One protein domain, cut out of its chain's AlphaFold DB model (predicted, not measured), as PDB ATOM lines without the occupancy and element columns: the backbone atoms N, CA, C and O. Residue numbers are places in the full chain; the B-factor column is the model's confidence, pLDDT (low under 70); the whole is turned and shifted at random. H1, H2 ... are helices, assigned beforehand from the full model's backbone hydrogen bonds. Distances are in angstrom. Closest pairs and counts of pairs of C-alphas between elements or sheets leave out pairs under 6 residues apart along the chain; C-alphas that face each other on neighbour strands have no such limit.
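This is residues 718 to 798 of the 798 residues of an uncharacterized protein of Tetradesmus obliquus (UniProt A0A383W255). A helical hairpin of H2 and H3, splayed into a V, makes the frame of a small ball of crossed helices; H1 spans the wide part of the V on one side and H4 on the other. The short H5 packs on H2 and H4, on the same side of the V as H4, and residues 794 to 798 trail away from the helices at the chain's end. The printed part has 81 residues with five named helices, in the order H1, H2, H3, H4, H5, and no named strand; the class is all helix. It is compact, with a radius of gyration of the C-alphas of 11.0 A, and rounded, spanning 31 by 30 by 21 A.

The longest helix, H3, residues 755 to 769, forms a hairpin with H2, residues 734 to 747, and they run opposite ways at a tilt of 36 degrees, only just steep. They touch with residues 741 to 745 of H2 and 756 to 760 of H3 alone, the closest C-alphas being those of Leu 745 and Pro 756, 6.0 A apart. H1, residues 721 to 729, touches H3 at a steep tilt of 62 degrees, the same way; the closest C-alphas are those of Pro 721 and Ala 763, 4.5 A apart. H1 also touches residues 734 to 738 of H2 alone, where the C-alphas of Leu 728 and Ala 734 are the closest, 4.2 A apart. H4, residues 773 to 782, touches H3 at residues 764 to 767 alone, closest at the C-alphas of Ala 767 and Ala 773, 4.7 A apart. H4 touches H2 at residues 734 to 739 alone, closest at the C-alphas of Ala 734 and Ala 779, 5.2 A apart; at 73 degrees they are only just about perpendicular. H1 and H4 touch too, their closest C-alphas, those of Thr 729 and Phe 776, being 5.4 A apart. H5, residues 786 to 789, touches H2, closest at the C-alphas of Ser 742 and Ala 788, 5.2 A apart, and is apart from H1. In H1, H2, H3 and H4 every O i to N i+4 pair is within hydrogen-bond range; H5 is too short for such a pair.

H3 measures 21.1 A from first to last C-alpha, from (89.331, 24.421, -17.635) to (69.734, 19.274, -11.827). H2 measures 19.9 A, H4 14.1 A, H1 12.1 A and H5 4.9 A. H1 begins at C-alpha 721, (80.875, 19.537, -19.178), and H5 ends at C-alpha 789, (86.162, 15.552, -5.747).

The C-alphas of Ala 747 and Lys 798, 32.8 A apart, are the two farthest apart. The printed part has no cut and no long link. The mean pLDDT of the printed part is 91.8, and residues 794 to 798 are under 70.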
ATOM      1  N   THR A 718      88.026  16.306 -21.321       91.88
ATOM      2  CA  THR A 718      87.935  16.883 -19.968       91.88
ATOM      3  C   THR A 718      87.595  18.384 -19.938       91.88
ATOM      4  O   THR A 718      87.464  18.947 -18.855       91.88
ATOM      5  N   SER A 719      87.429  19.035 -21.096       92.44
ATOM      6  CA  SER A 719      86.944  20.414 -21.238       92.44
ATOM      7  C   SER A 719      85.425  20.512 -21.442       92.44
ATOM      8  O   SER A 719      84.884  21.610 -21.337       92.44
ATOM      9  N   ASN A 720      84.739  19.410 -21.774       95.00
ATOM     10  CA  ASN A 720      83.332  19.414 -22.175       95.00
ATOM     11  C   ASN A 720      82.421  18.958 -21.012       95.00
ATOM     12  O   ASN A 720      82.398  17.765 -20.696       95.00
ATOM     13  N   PRO A 721      81.653  19.864 -20.373       94.19
ATOM     14  CA  PRO A 721      80.875  19.537 -19.178       94.19
ATOM     15  C   PRO A 721      79.792  18.489 -19.457       94.19
ATOM     16  O   PRO A 721      79.649  17.536 -18.696       94.19
ATOM     17  N   THR A 722      79.099  18.586 -20.590       94.94
ATOM     18  CA  THR A 722      78.020  17.661 -20.946       94.94
ATOM     19  C   THR A 722      78.553  16.269 -21.308       94.94
ATOM     20  O   THR A 722      77.951  15.266 -20.925       94.94
ATOM     21  N   GLN A 723      79.719  16.164 -21.968       94.69
ATOM     22  CA  GLN A 723      80.371  14.863 -22.181       94.69
ATOM     23  C   GLN A 723      80.804  14.245 -20.842       94.69
ATOM     24  O   GLN A 723      80.553  13.061 -20.606       94.69
ATOM     25  N   LEU A 724      81.395  15.043 -19.945       95.75
ATOM     26  CA  LEU A 724      81.762  14.597 -18.600       95.75
ATOM     27  C   LEU A 724      80.540  14.143 -17.795       95.75
ATOM     28  O   LEU A 724      80.599  13.083 -17.180       95.75
ATOM     29  N   GLN A 725      79.422  14.873 -17.837       95.06
ATOM     30  CA  GLN A 725      78.174  14.493 -17.170       95.06
ATOM     31  C   GLN A 725      77.671  13.133 -17.673       95.06
ATOM     32  O   GLN A 725      77.432  12.230 -16.869       95.06
ATOM     33  N   GLN A 726      77.568  12.948 -18.993       94.75
ATOM     34  CA  GLN A 726      77.098  11.695 -19.592       94.75
ATOM     35  C   GLN A 726      78.018  10.507 -19.280       94.75
ATOM     36  O   GLN A 726      77.530   9.406 -19.021       94.75
ATOM     37  N   GLN A 727      79.338  10.714 -19.278       95.25
ATOM     38  CA  GLN A 727      80.310   9.644 -19.048       95.25
ATOM     39  C   GLN A 727      80.524   9.311 -17.562       95.25
ATOM     40  O   GLN A 727      80.703   8.137 -17.242       95.25
ATOM     41  N   LEU A 728      80.464  10.293 -16.654       94.75
ATOM     42  CA  LEU A 728      80.559  10.085 -15.198       94.75
ATOM     43  C   LEU A 728      79.271   9.506 -14.591       94.75
ATOM     44  O   LEU A 728      79.322   8.905 -13.522       94.75
ATOM     45  N   THR A 729      78.126   9.659 -15.264       93.00
ATOM     46  CA  THR A 729      76.861   9.009 -14.873       93.00
ATOM     47  C   THR A 729      76.670   7.621 -15.497       93.00
ATOM     48  O   THR A 729      75.912   6.818 -14.952       93.00
ATOM     49  N   HIS A 730      77.375   7.285 -16.585       94.19
ATOM     50  CA  HIS A 730      77.363   5.937 -17.162       94.19
ATOM     51  C   HIS A 730      78.314   4.986 -16.415       94.19
ATOM     52  O   HIS A 730      79.527   5.191 -16.457       94.19
ATOM     53  N   PRO A 731      77.834   3.872 -15.825       90.19
ATOM     54  CA  PRO A 731      78.672   2.992 -15.003       90.19
ATOM     55  C   PRO A 731      79.805   2.295 -15.775       90.19
ATOM     56  O   PRO A 731      80.792   1.889 -15.175       90.19
ATOM     57  N   ALA A 732      79.695   2.173 -17.103       91.62
ATOM     58  CA  ALA A 732      80.740   1.589 -17.950       91.62
ATOM     59  C   ALA A 732      81.907   2.553 -18.264       91.62
ATOM     60  O   ALA A 732      82.968   2.104 -18.692       91.62
ATOM     61  N   THR A 733      81.718   3.863 -18.078       94.06
ATOM     62  CA  THR A 733      82.726   4.910 -18.353       94.06
ATOM     63  C   THR A 733      83.100   5.725 -17.118       94.06
ATOM     64  O   THR A 733      84.155   6.349 -17.101       94.06
ATOM     65  N   ALA A 734      82.283   5.669 -16.067       93.94
ATOM     66  CA  ALA A 734      82.433   6.392 -14.811       93.94
ATOM     67  C   ALA A 734      83.879   6.411 -14.288       93.94
ATOM     68  O   ALA A 734      84.472   7.479 -14.134       93.94
ATOM     69  N   THR A 735      84.470   5.233 -14.079       93.31
ATOM     70  CA  THR A 735      85.803   5.099 -13.479       93.31
ATOM     71  C   THR A 735      86.911   5.638 -14.383       93.31
ATOM     72  O   THR A 735      87.788   6.361 -13.912       93.31
ATOM     73  N   SER A 736      86.881   5.341 -15.687       94.38
ATOM     74  CA  SER A 736      87.910   5.808 -16.629       94.38
ATOM     75  C   SER A 736      87.837   7.319 -16.856       94.38
ATOM     76  O   SER A 736      88.876   7.979 -16.890       94.38
ATOM     77  N   THR A 737      86.632   7.892 -16.911       95.75
ATOM     78  CA  THR A 737      86.424   9.344 -16.989       95.75
ATOM     79  C   THR A 737      86.849  10.049 -15.706       95.75
ATOM     80  O   THR A 737      87.551  11.054 -15.780       95.75
ATOM     81  N   ALA A 738      86.521   9.511 -14.529       95.94
ATOM     82  CA  ALA A 738      86.954  10.079 -13.253       95.94
ATOM     83  C   ALA A 738      88.487  10.067 -13.094       95.94
ATOM     84  O   ALA A 738      89.067  11.061 -12.649       95.94
ATOM     85  N   VAL A 739      89.165   8.996 -13.532       95.38
ATOM     86  CA  VAL A 739      90.636   8.946 -13.598       95.38
ATOM     87  C   VAL A 739      91.187   9.989 -14.579       95.38
ATOM     88  O   VAL A 739      92.091  10.738 -14.210       95.38
ATOM     89  N   ALA A 740      90.639  10.089 -15.795       95.69
ATOM     90  CA  ALA A 740      91.092  11.056 -16.802       95.69
ATOM     91  C   ALA A 740      90.929  12.514 -16.331       95.69
ATOM     92  O   ALA A 740      91.861  13.311 -16.444       95.69
ATOM     93  N   VAL A 741      89.786  12.851 -15.725       96.00
ATOM     94  CA  VAL A 741      89.535  14.159 -15.102       96.00
ATOM     95  C   VAL A 741      90.524  14.424 -13.967       96.00
ATOM     96  O   VAL A 741      91.133  15.491 -13.929       96.00
ATOM     97  N   SER A 742      90.758  13.456 -13.073       95.69
ATOM     98  CA  SER A 742      91.717  13.631 -11.974       95.69
ATOM     99  C   SER A 742      93.155  13.827 -12.467       95.69
ATOM    100  O   SER A 742      93.915  14.557 -11.831       95.69
ATOM    101  N   GLN A 743      93.537  13.214 -13.593       95.56
ATOM    102  CA  GLN A 743      94.835  13.434 -14.237       95.56
ATOM    103  C   GLN A 743      94.918  14.817 -14.902       95.56
ATOM    104  O   GLN A 743      95.934  15.495 -14.758       95.56
ATOM    105  N   ALA A 744      93.851  15.271 -15.567       95.00
ATOM    106  CA  ALA A 744      93.782  16.604 -16.167       95.00
ATOM    107  C   ALA A 744      93.848  17.722 -15.109       95.00
ATOM    108  O   ALA A 744      94.600  18.683 -15.277       95.00
ATOM    109  N   LEU A 745      93.144  17.568 -13.980       96.06
ATOM    110  CA  LEU A 745      93.265  18.475 -12.835       96.06
ATOM    111  C   LEU A 745      94.660  18.423 -12.200       96.06
ATOM    112  O   LEU A 745      95.222  19.479 -11.923       96.06
ATOM    113  N   ALA A 746      95.267  17.244 -12.029       94.69
ATOM    114  CA  ALA A 746      96.637  17.140 -11.517       94.69
ATOM    115  C   ALA A 746      97.664  17.834 -12.434       94.69
ATOM    116  O   ALA A 746      98.551  18.534 -11.943       94.69
ATOM    117  N   ALA A 747      97.510  17.717 -13.757       93.94
ATOM    118  CA  ALA A 747      98.320  18.447 -14.737       93.94
ATOM    119  C   ALA A 747      98.090  19.972 -14.686       93.94
ATOM    120  O   ALA A 747      99.013  20.739 -14.956       93.94
ATOM    121  N   ALA A 748      96.896  20.413 -14.281       93.88
ATOM    122  CA  ALA A 748      96.562  21.808 -13.992       93.88
ATOM    123  C   ALA A 748      96.912  22.252 -12.550       93.88
ATOM    124  O   ALA A 748      96.424  23.280 -12.085       93.88
ATOM    125  N   GLY A 749      97.731  21.491 -11.811       95.75
ATOM    126  CA  GLY A 749      98.154  21.837 -10.446       95.75
ATOM    127  C   GLY A 749      97.070  21.675  -9.370       95.75
ATOM    128  O   GLY A 749      97.238  22.167  -8.259       95.75
ATOM    129  N   ASN A 750      95.983  20.966  -9.688       94.25
ATOM    130  CA  ASN A 750      94.741  20.848  -8.913       94.25
ATOM    131  C   ASN A 750      93.972  22.171  -8.752       94.25
ATOM    132  O   ASN A 750      93.183  22.317  -7.820       94.25
ATOM    133  N   ASP A 751      94.176  23.131  -9.658       95.12
ATOM    134  CA  ASP A 751      93.388  24.361  -9.680       95.12
ATOM    135  C   ASP A 751      91.952  24.088 -10.157       95.12
ATOM    136  O   ASP A 751      91.712  23.758 -11.323       95.12
ATOM    137  N   CYS A 752      90.976  24.269  -9.269       95.81
ATOM    138  CA  CYS A 752      89.555  24.147  -9.593       95.81
ATOM    139  C   CYS A 752      89.050  25.253 -10.540       95.81
ATOM    140  O   CYS A 752      88.015  25.075 -11.178       95.81
ATOM    141  N   ALA A 753      89.775  26.371 -10.673       96.00
ATOM    142  CA  ALA A 753      89.495  27.413 -11.657       96.00
ATOM    143  C   ALA A 753      90.100  27.120 -13.046       96.00
ATOM    144  O   ALA A 753      89.832  27.866 -13.989       96.00
ATOM    145  N   SER A 754      90.863  26.033 -13.210       96.50
ATOM    146  CA  SER A 754      91.330  25.559 -14.520       96.50
ATOM    147  C   SER A 754      90.174  25.050 -15.394       96.50
ATOM    148  O   SER A 754      89.102  24.723 -14.888       96.50
ATOM    149  N   ARG A 755      90.378  24.923 -16.717       95.50
ATOM    150  CA  ARG A 755      89.331  24.421 -17.635       95.50
ATOM    151  C   ARG A 755      88.742  23.059 -17.211       95.50
ATOM    152  O   ARG A 755      87.518  22.981 -17.168       95.50
ATOM    153  N   PRO A 756      89.536  22.030 -16.836       95.31
ATOM    154  CA  PRO A 756      88.975  20.775 -16.329       95.31
ATOM    155  C   PRO A 756      88.219  20.932 -15.005       95.31
ATOM    156  O   PRO A 756      87.209  20.266 -14.805       95.31
ATOM    157  N   GLY A 757      88.664  21.826 -14.114       95.94
ATOM    158  CA  GLY A 757      87.962  22.127 -12.861       95.94
ATOM    159  C   GLY A 757      86.605  22.804 -13.086       95.94
ATOM    160  O   GLY A 757      85.604  22.379 -12.513       95.94
ATOM    161  N   GLN A 758      86.547  23.787 -13.989       95.81
ATOM    162  CA  GLN A 758      85.307  24.463 -14.382       95.81
ATOM    163  C   GLN A 758      84.333  23.506 -15.088       95.81
ATOM    164  O   GLN A 758      83.160  23.451 -14.722       95.81
ATOM    165  N   ALA A 759      84.818  22.710 -16.050       96.38
ATOM    166  CA  ALA A 759      84.003  21.722 -16.757       96.38
ATOM    167  C   ALA A 759      83.458  20.643 -15.805       96.38
ATOM    168  O   ALA A 759      82.290  20.277 -15.900       96.38
ATOM    169  N   LEU A 760      84.263  20.186 -14.840       96.75
ATOM    170  CA  LEU A 760      83.835  19.263 -13.788       96.75
ATOM    171  C   LEU A 760      82.768  19.873 -12.867       96.75
ATOM    172  O   LEU A 760      81.773  19.214 -12.565       96.75
ATOM    173  N   ALA A 761      82.951  21.119 -12.424       96.06
ATOM    174  CA  ALA A 761      81.992  21.806 -11.559       96.06
ATOM    175  C   ALA A 761      80.647  22.046 -12.268       96.06
ATOM    176  O   ALA A 761      79.591  21.845 -11.664       96.06
ATOM    177  N   GLN A 762      80.673  22.403 -13.557       96.19
ATOM    178  CA  GLN A 762      79.465  22.529 -14.373       96.19
ATOM    179  C   GLN A 762      78.801  21.162 -14.615       96.19
ATOM    180  O   GLN A 762      77.603  21.029 -14.378       96.19
ATOM    181  N   ALA A 763      79.563  20.128 -14.987       96.81
ATOM    182  CA  ALA A 763      79.050  18.764 -15.152       96.81
ATOM    183  C   ALA A 763      78.389  18.228 -13.867       96.81
ATOM    184  O   ALA A 763      77.387  17.514 -13.927       96.81
ATOM    185  N   TYR A 764      78.913  18.601 -12.694       96.44
ATOM    186  CA  TYR A 764      78.300  18.277 -11.407       96.44
ATOM    187  C   TYR A 764      76.999  19.053 -11.158       96.44
ATOM    188  O   TYR A 764      76.025  18.452 -10.716       96.44
ATOM    189  N   ALA A 765      76.935  20.349 -11.482       95.69
ATOM    190  CA  ALA A 765      75.697  21.127 -11.380       95.69
ATOM    191  C   ALA A 765      74.599  20.595 -12.328       95.69
ATOM    192  O   ALA A 765      73.442  20.456 -11.932       95.69
ATOM    193  N   GLU A 766      74.973  20.205 -13.550       95.12
ATOM    194  CA  GLU A 766      74.099  19.503 -14.496       95.12
ATOM    195  C   GLU A 766      73.658  18.134 -13.936       95.12
ATOM    196  O   GLU A 766      72.513  17.721 -14.128       95.12
ATOM    197  N   ALA A 767      74.526  17.419 -13.210       95.06
ATOM    198  CA  ALA A 767      74.180  16.174 -12.518       95.06
ATOM    199  C   ALA A 767      73.298  16.384 -11.267       95.06
ATOM    200  O   ALA A 767      72.504  15.505 -10.936       95.06
ATOM    201  N   GLU A 768      73.387  17.519 -10.569       95.06
ATOM    202  CA  GLU A 768      72.455  17.875  -9.487       95.06
ATOM    203  C   GLU A 768      71.066  18.202 -10.046       95.06
ATOM    204  O   GLU A 768      70.073  17.690  -9.526       95.06
ATOM    205  N   ALA A 769      70.990  18.960 -11.144       93.62
ATOM    206  CA  ALA A 769      69.734  19.274 -11.827       93.62
ATOM    207  C   ALA A 769      69.006  18.020 -12.354       93.62
ATOM    208  O   ALA A 769      67.780  17.954 -12.303       93.62
ATOM    209  N   SER A 770      69.749  17.002 -12.808       94.81
ATOM    210  CA  SER A 770      69.200  15.712 -13.258       94.81
ATOM    211  C   SER A 770      69.058  14.654 -12.148       94.81
ATOM    212  O   SER A 770      68.761  13.496 -12.440       94.81
ATOM    213  N   GLY A 771      69.306  15.004 -10.878       94.75
ATOM    214  CA  GLY A 771      69.246  14.075  -9.738       94.75
ATOM    215  C   GLY A 771      70.326  12.979  -9.720       94.75
ATOM    216  O   GLY A 771      70.316  12.113  -8.847       94.75
ATOM    217  N   SER A 772      71.279  13.017 -10.653       94.62
ATOM    218  CA  SER A 772      72.328  12.007 -10.859       94.62
ATOM    219  C   SER A 772      73.621  12.265 -10.061       94.62
ATOM    220  O   SER A 772      74.542  11.446 -10.083       94.62
ATOM    221  N   ALA A 773      73.700  13.372  -9.317       93.38
ATOM    222  CA  ALA A 773      74.868  13.793  -8.532       93.38
ATOM    223  C   ALA A 773      75.402  12.743  -7.535       93.38
ATOM    224  O   ALA A 773      76.607  12.696  -7.262       93.38
ATOM    225  N   THR A 774      74.541  11.863  -7.010       93.25
ATOM    226  CA  THR A 774      74.975  10.735  -6.168       93.25
ATOM    227  C   THR A 774      75.861   9.773  -6.959       93.25
ATOM    228  O   THR A 774      76.982   9.510  -6.534       93.25
ATOM    229  N   ALA A 775      75.417   9.325  -8.139       92.06
ATOM    230  CA  ALA A 775      76.195   8.439  -9.008       92.06
ATOM    231  C   ALA A 775      77.489   9.117  -9.493       92.06
ATOM    232  O   ALA A 775      78.560   8.526  -9.420       92.06
ATOM    233  N   PHE A 776      77.409  10.394  -9.878       95.00
ATOM    234  CA  PHE A 776      78.563  11.202 -10.288       95.00
ATOM    235  C   PHE A 776      79.636  11.297  -9.186       95.00
ATOM    236  O   PHE A 776      80.833  11.178  -9.445       95.00
ATOM    237  N   THR A 777      79.227  11.487  -7.927       94.19
ATOM    238  CA  THR A 777      80.173  11.551  -6.797       94.19
ATOM    239  C   THR A 777      80.650  10.188  -6.320       94.19
ATOM    240  O   THR A 777      81.767  10.092  -5.817       94.19
ATOM    241  N   GLN A 778      79.860   9.137  -6.529       94.94
ATOM    242  CA  GLN A 778      80.287   7.758  -6.323       94.94
ATOM    243  C   GLN A 778      81.362   7.353  -7.346       94.94
ATOM    244  O   GLN A 778      82.409   6.868  -6.935       94.94
ATOM    245  N   ALA A 779      81.183   7.671  -8.634       95.19
ATOM    246  CA  ALA A 779      82.179   7.453  -9.687       95.19
ATOM    247  C   ALA A 779      83.547   8.080  -9.354       95.19
ATOM    248  O   ALA A 779      84.590   7.438  -9.480       95.19
ATOM    249  N   LEU A 780      83.544   9.327  -8.869       95.19
ATOM    250  CA  LEU A 780      84.758  10.023  -8.429       95.19
ATOM    251  C   LEU A 780      85.399   9.374  -7.189       95.19
ATOM    252  O   LEU A 780      86.624   9.316  -7.099       95.19
ATOM    253  N   ALA A 781      84.601   8.863  -6.247       94.62
ATOM    254  CA  ALA A 781      85.107   8.181  -5.055       94.62
ATOM    255  C   ALA A 781      85.698   6.792  -5.373       94.62
ATOM    256  O   ALA A 781      86.779   6.462  -4.882       94.62
ATOM    257  N   GLU A 782      85.028   6.009  -6.222       94.25
ATOM    258  CA  GLU A 782      85.460   4.675  -6.671       94.25
ATOM    259  C   GLU A 782      86.733   4.735  -7.527       94.25
ATOM    260  O   GLU A 782      87.606   3.880  -7.402       94.25
ATOM    261  N   ALA A 783      86.899   5.792  -8.324       93.38
ATOM    262  CA  ALA A 783      88.132   6.082  -9.055       93.38
ATOM    263  C   ALA A 783      89.266   6.674  -8.187       93.38
ATOM    264  O   ALA A 783      90.331   6.999  -8.716       93.38
ATOM    265  N   HIS A 784      89.041   6.873  -6.882       93.94
ATOM    266  CA  HIS A 784      89.940   7.592  -5.966       93.94
ATOM    267  C   HIS A 784      90.352   8.997  -6.462       93.94
ATOM    268  O   HIS A 784      91.434   9.497  -6.143       93.94
ATOM    269  N   ALA A 785      89.473   9.661  -7.218       93.06
ATOM    270  CA  ALA A 785      89.682  10.957  -7.859       93.06
ATOM    271  C   ALA A 785      89.567  12.131  -6.861       93.06
ATOM    272  O   ALA A 785      88.849  13.104  -7.092       93.06
ATOM    273  N   ASN A 786      90.271  12.044  -5.728       91.81
ATOM    274  CA  ASN A 786      90.159  12.961  -4.587       91.81
ATOM    275  C   ASN A 786      90.352  14.436  -4.978       91.81
ATOM    276  O   ASN A 786      89.649  15.309  -4.473       91.81
ATOM    277  N   ASN A 787      91.268  14.714  -5.908       92.12
ATOM    278  CA  ASN A 787      91.583  16.071  -6.359       92.12
ATOM    279  C   ASN A 787      90.440  16.666  -7.200       92.12
ATOM    280  O   ASN A 787      90.156  17.854  -7.104       92.12
ATOM    281  N   ALA A 788      89.753  15.830  -7.983       93.38
ATOM    282  CA  ALA A 788      88.547  16.210  -8.709       93.38
ATOM    283  C   ALA A 788      87.356  16.375  -7.744       93.38
ATOM    284  O   ALA A 788      86.642  17.373  -7.806       93.38
ATOM    285  N   ALA A 789      87.191  15.458  -6.785       93.25
ATOM    286  CA  ALA A 789      86.162  15.552  -5.747       93.25
ATOM    287  C   ALA A 789      86.288  16.828  -4.885       93.25
ATOM    288  O   ALA A 789      85.273  17.398  -4.487       93.25
ATOM    289  N   ALA A 790      87.512  17.313  -4.645       93.69
ATOM    290  CA  ALA A 790      87.780  18.568  -3.935       93.69
ATOM    291  C   ALA A 790      87.349  19.836  -4.703       93.69
ATOM    292  O   ALA A 790      87.182  20.884  -4.084       93.69
ATOM    293  N   CYS A 791      87.141  19.744  -6.021       94.50
ATOM    294  CA  CYS A 791      86.669  20.847  -6.862       94.50
ATOM    295  C   CYS A 791      85.148  20.876  -7.061       94.50
ATOM    296  O   CYS A 791      84.636  21.758  -7.752       94.50
ATOM    297  N   LEU A 792      84.410  19.943  -6.457       94.12
ATOM    298  CA  LEU A 792      82.953  19.989  -6.455       94.12
ATOM    299  C   LEU A 792      82.458  21.069  -5.477       94.12
ATOM    300  O   LEU A 792      83.019  21.203  -4.384       94.12
ATOM    301  N   PRO A 793      81.393  21.824  -5.812       86.69
ATOM    302  CA  PRO A 793      80.792  22.762  -4.873       86.69
ATOM    303  C   PRO A 793      80.356  22.033  -3.593       86.69
ATOM    304  O   PRO A 793      79.787  20.943  -3.624       86.69
ATOM    305  N   ASN A 794      80.682  22.636  -2.449       68.38
ATOM    306  CA  ASN A 794      80.630  21.994  -1.135       68.38
ATOM    307  C   ASN A 794      79.256  21.362  -0.825       68.38
ATOM    308  O   ASN A 794      78.251  22.074  -0.775       68.38
ATOM    309  N   LYS A 795      79.226  20.062  -0.485       55.50
ATOM    310  CA  LYS A 795      78.029  19.293  -0.063       55.50
ATOM    311  C   LYS A 795      77.468  19.704   1.322       55.50
ATOM    312  O   LYS A 795      77.016  18.861   2.089       55.50
ATOM    313  N   GLY A 796      77.547  20.987   1.678       50.53
ATOM    314  CA  GLY A 796      77.441  21.480   3.056       50.53
ATOM    315  C   GLY A 796      76.677  22.794   3.226       50.53
ATOM    316  O   GLY A 796      77.062  23.596   4.074       50.53
ATOM    317  N   ARG A 797      75.627  23.039   2.425       40.59
ATOM    318  CA  ARG A 797      74.616  24.093   2.666       40.59
ATOM    319  C   ARG A 797      73.216  23.670   2.194       40.59
ATOM    320  O   ARG A 797      72.768  24.099   1.132       40.59
ATOM    321  N   LYS A 798      72.539  22.847   2.994       34.84
ATOM    322  CA  LYS A 798      71.079  22.663   3.028       34.84
ATOM    323  C   LYS A 798      70.658  22.482   4.483       34.84
ATOM    324  O   LYS A 798      71.505  21.956   5.238       34.84
TER     325      LYS A 798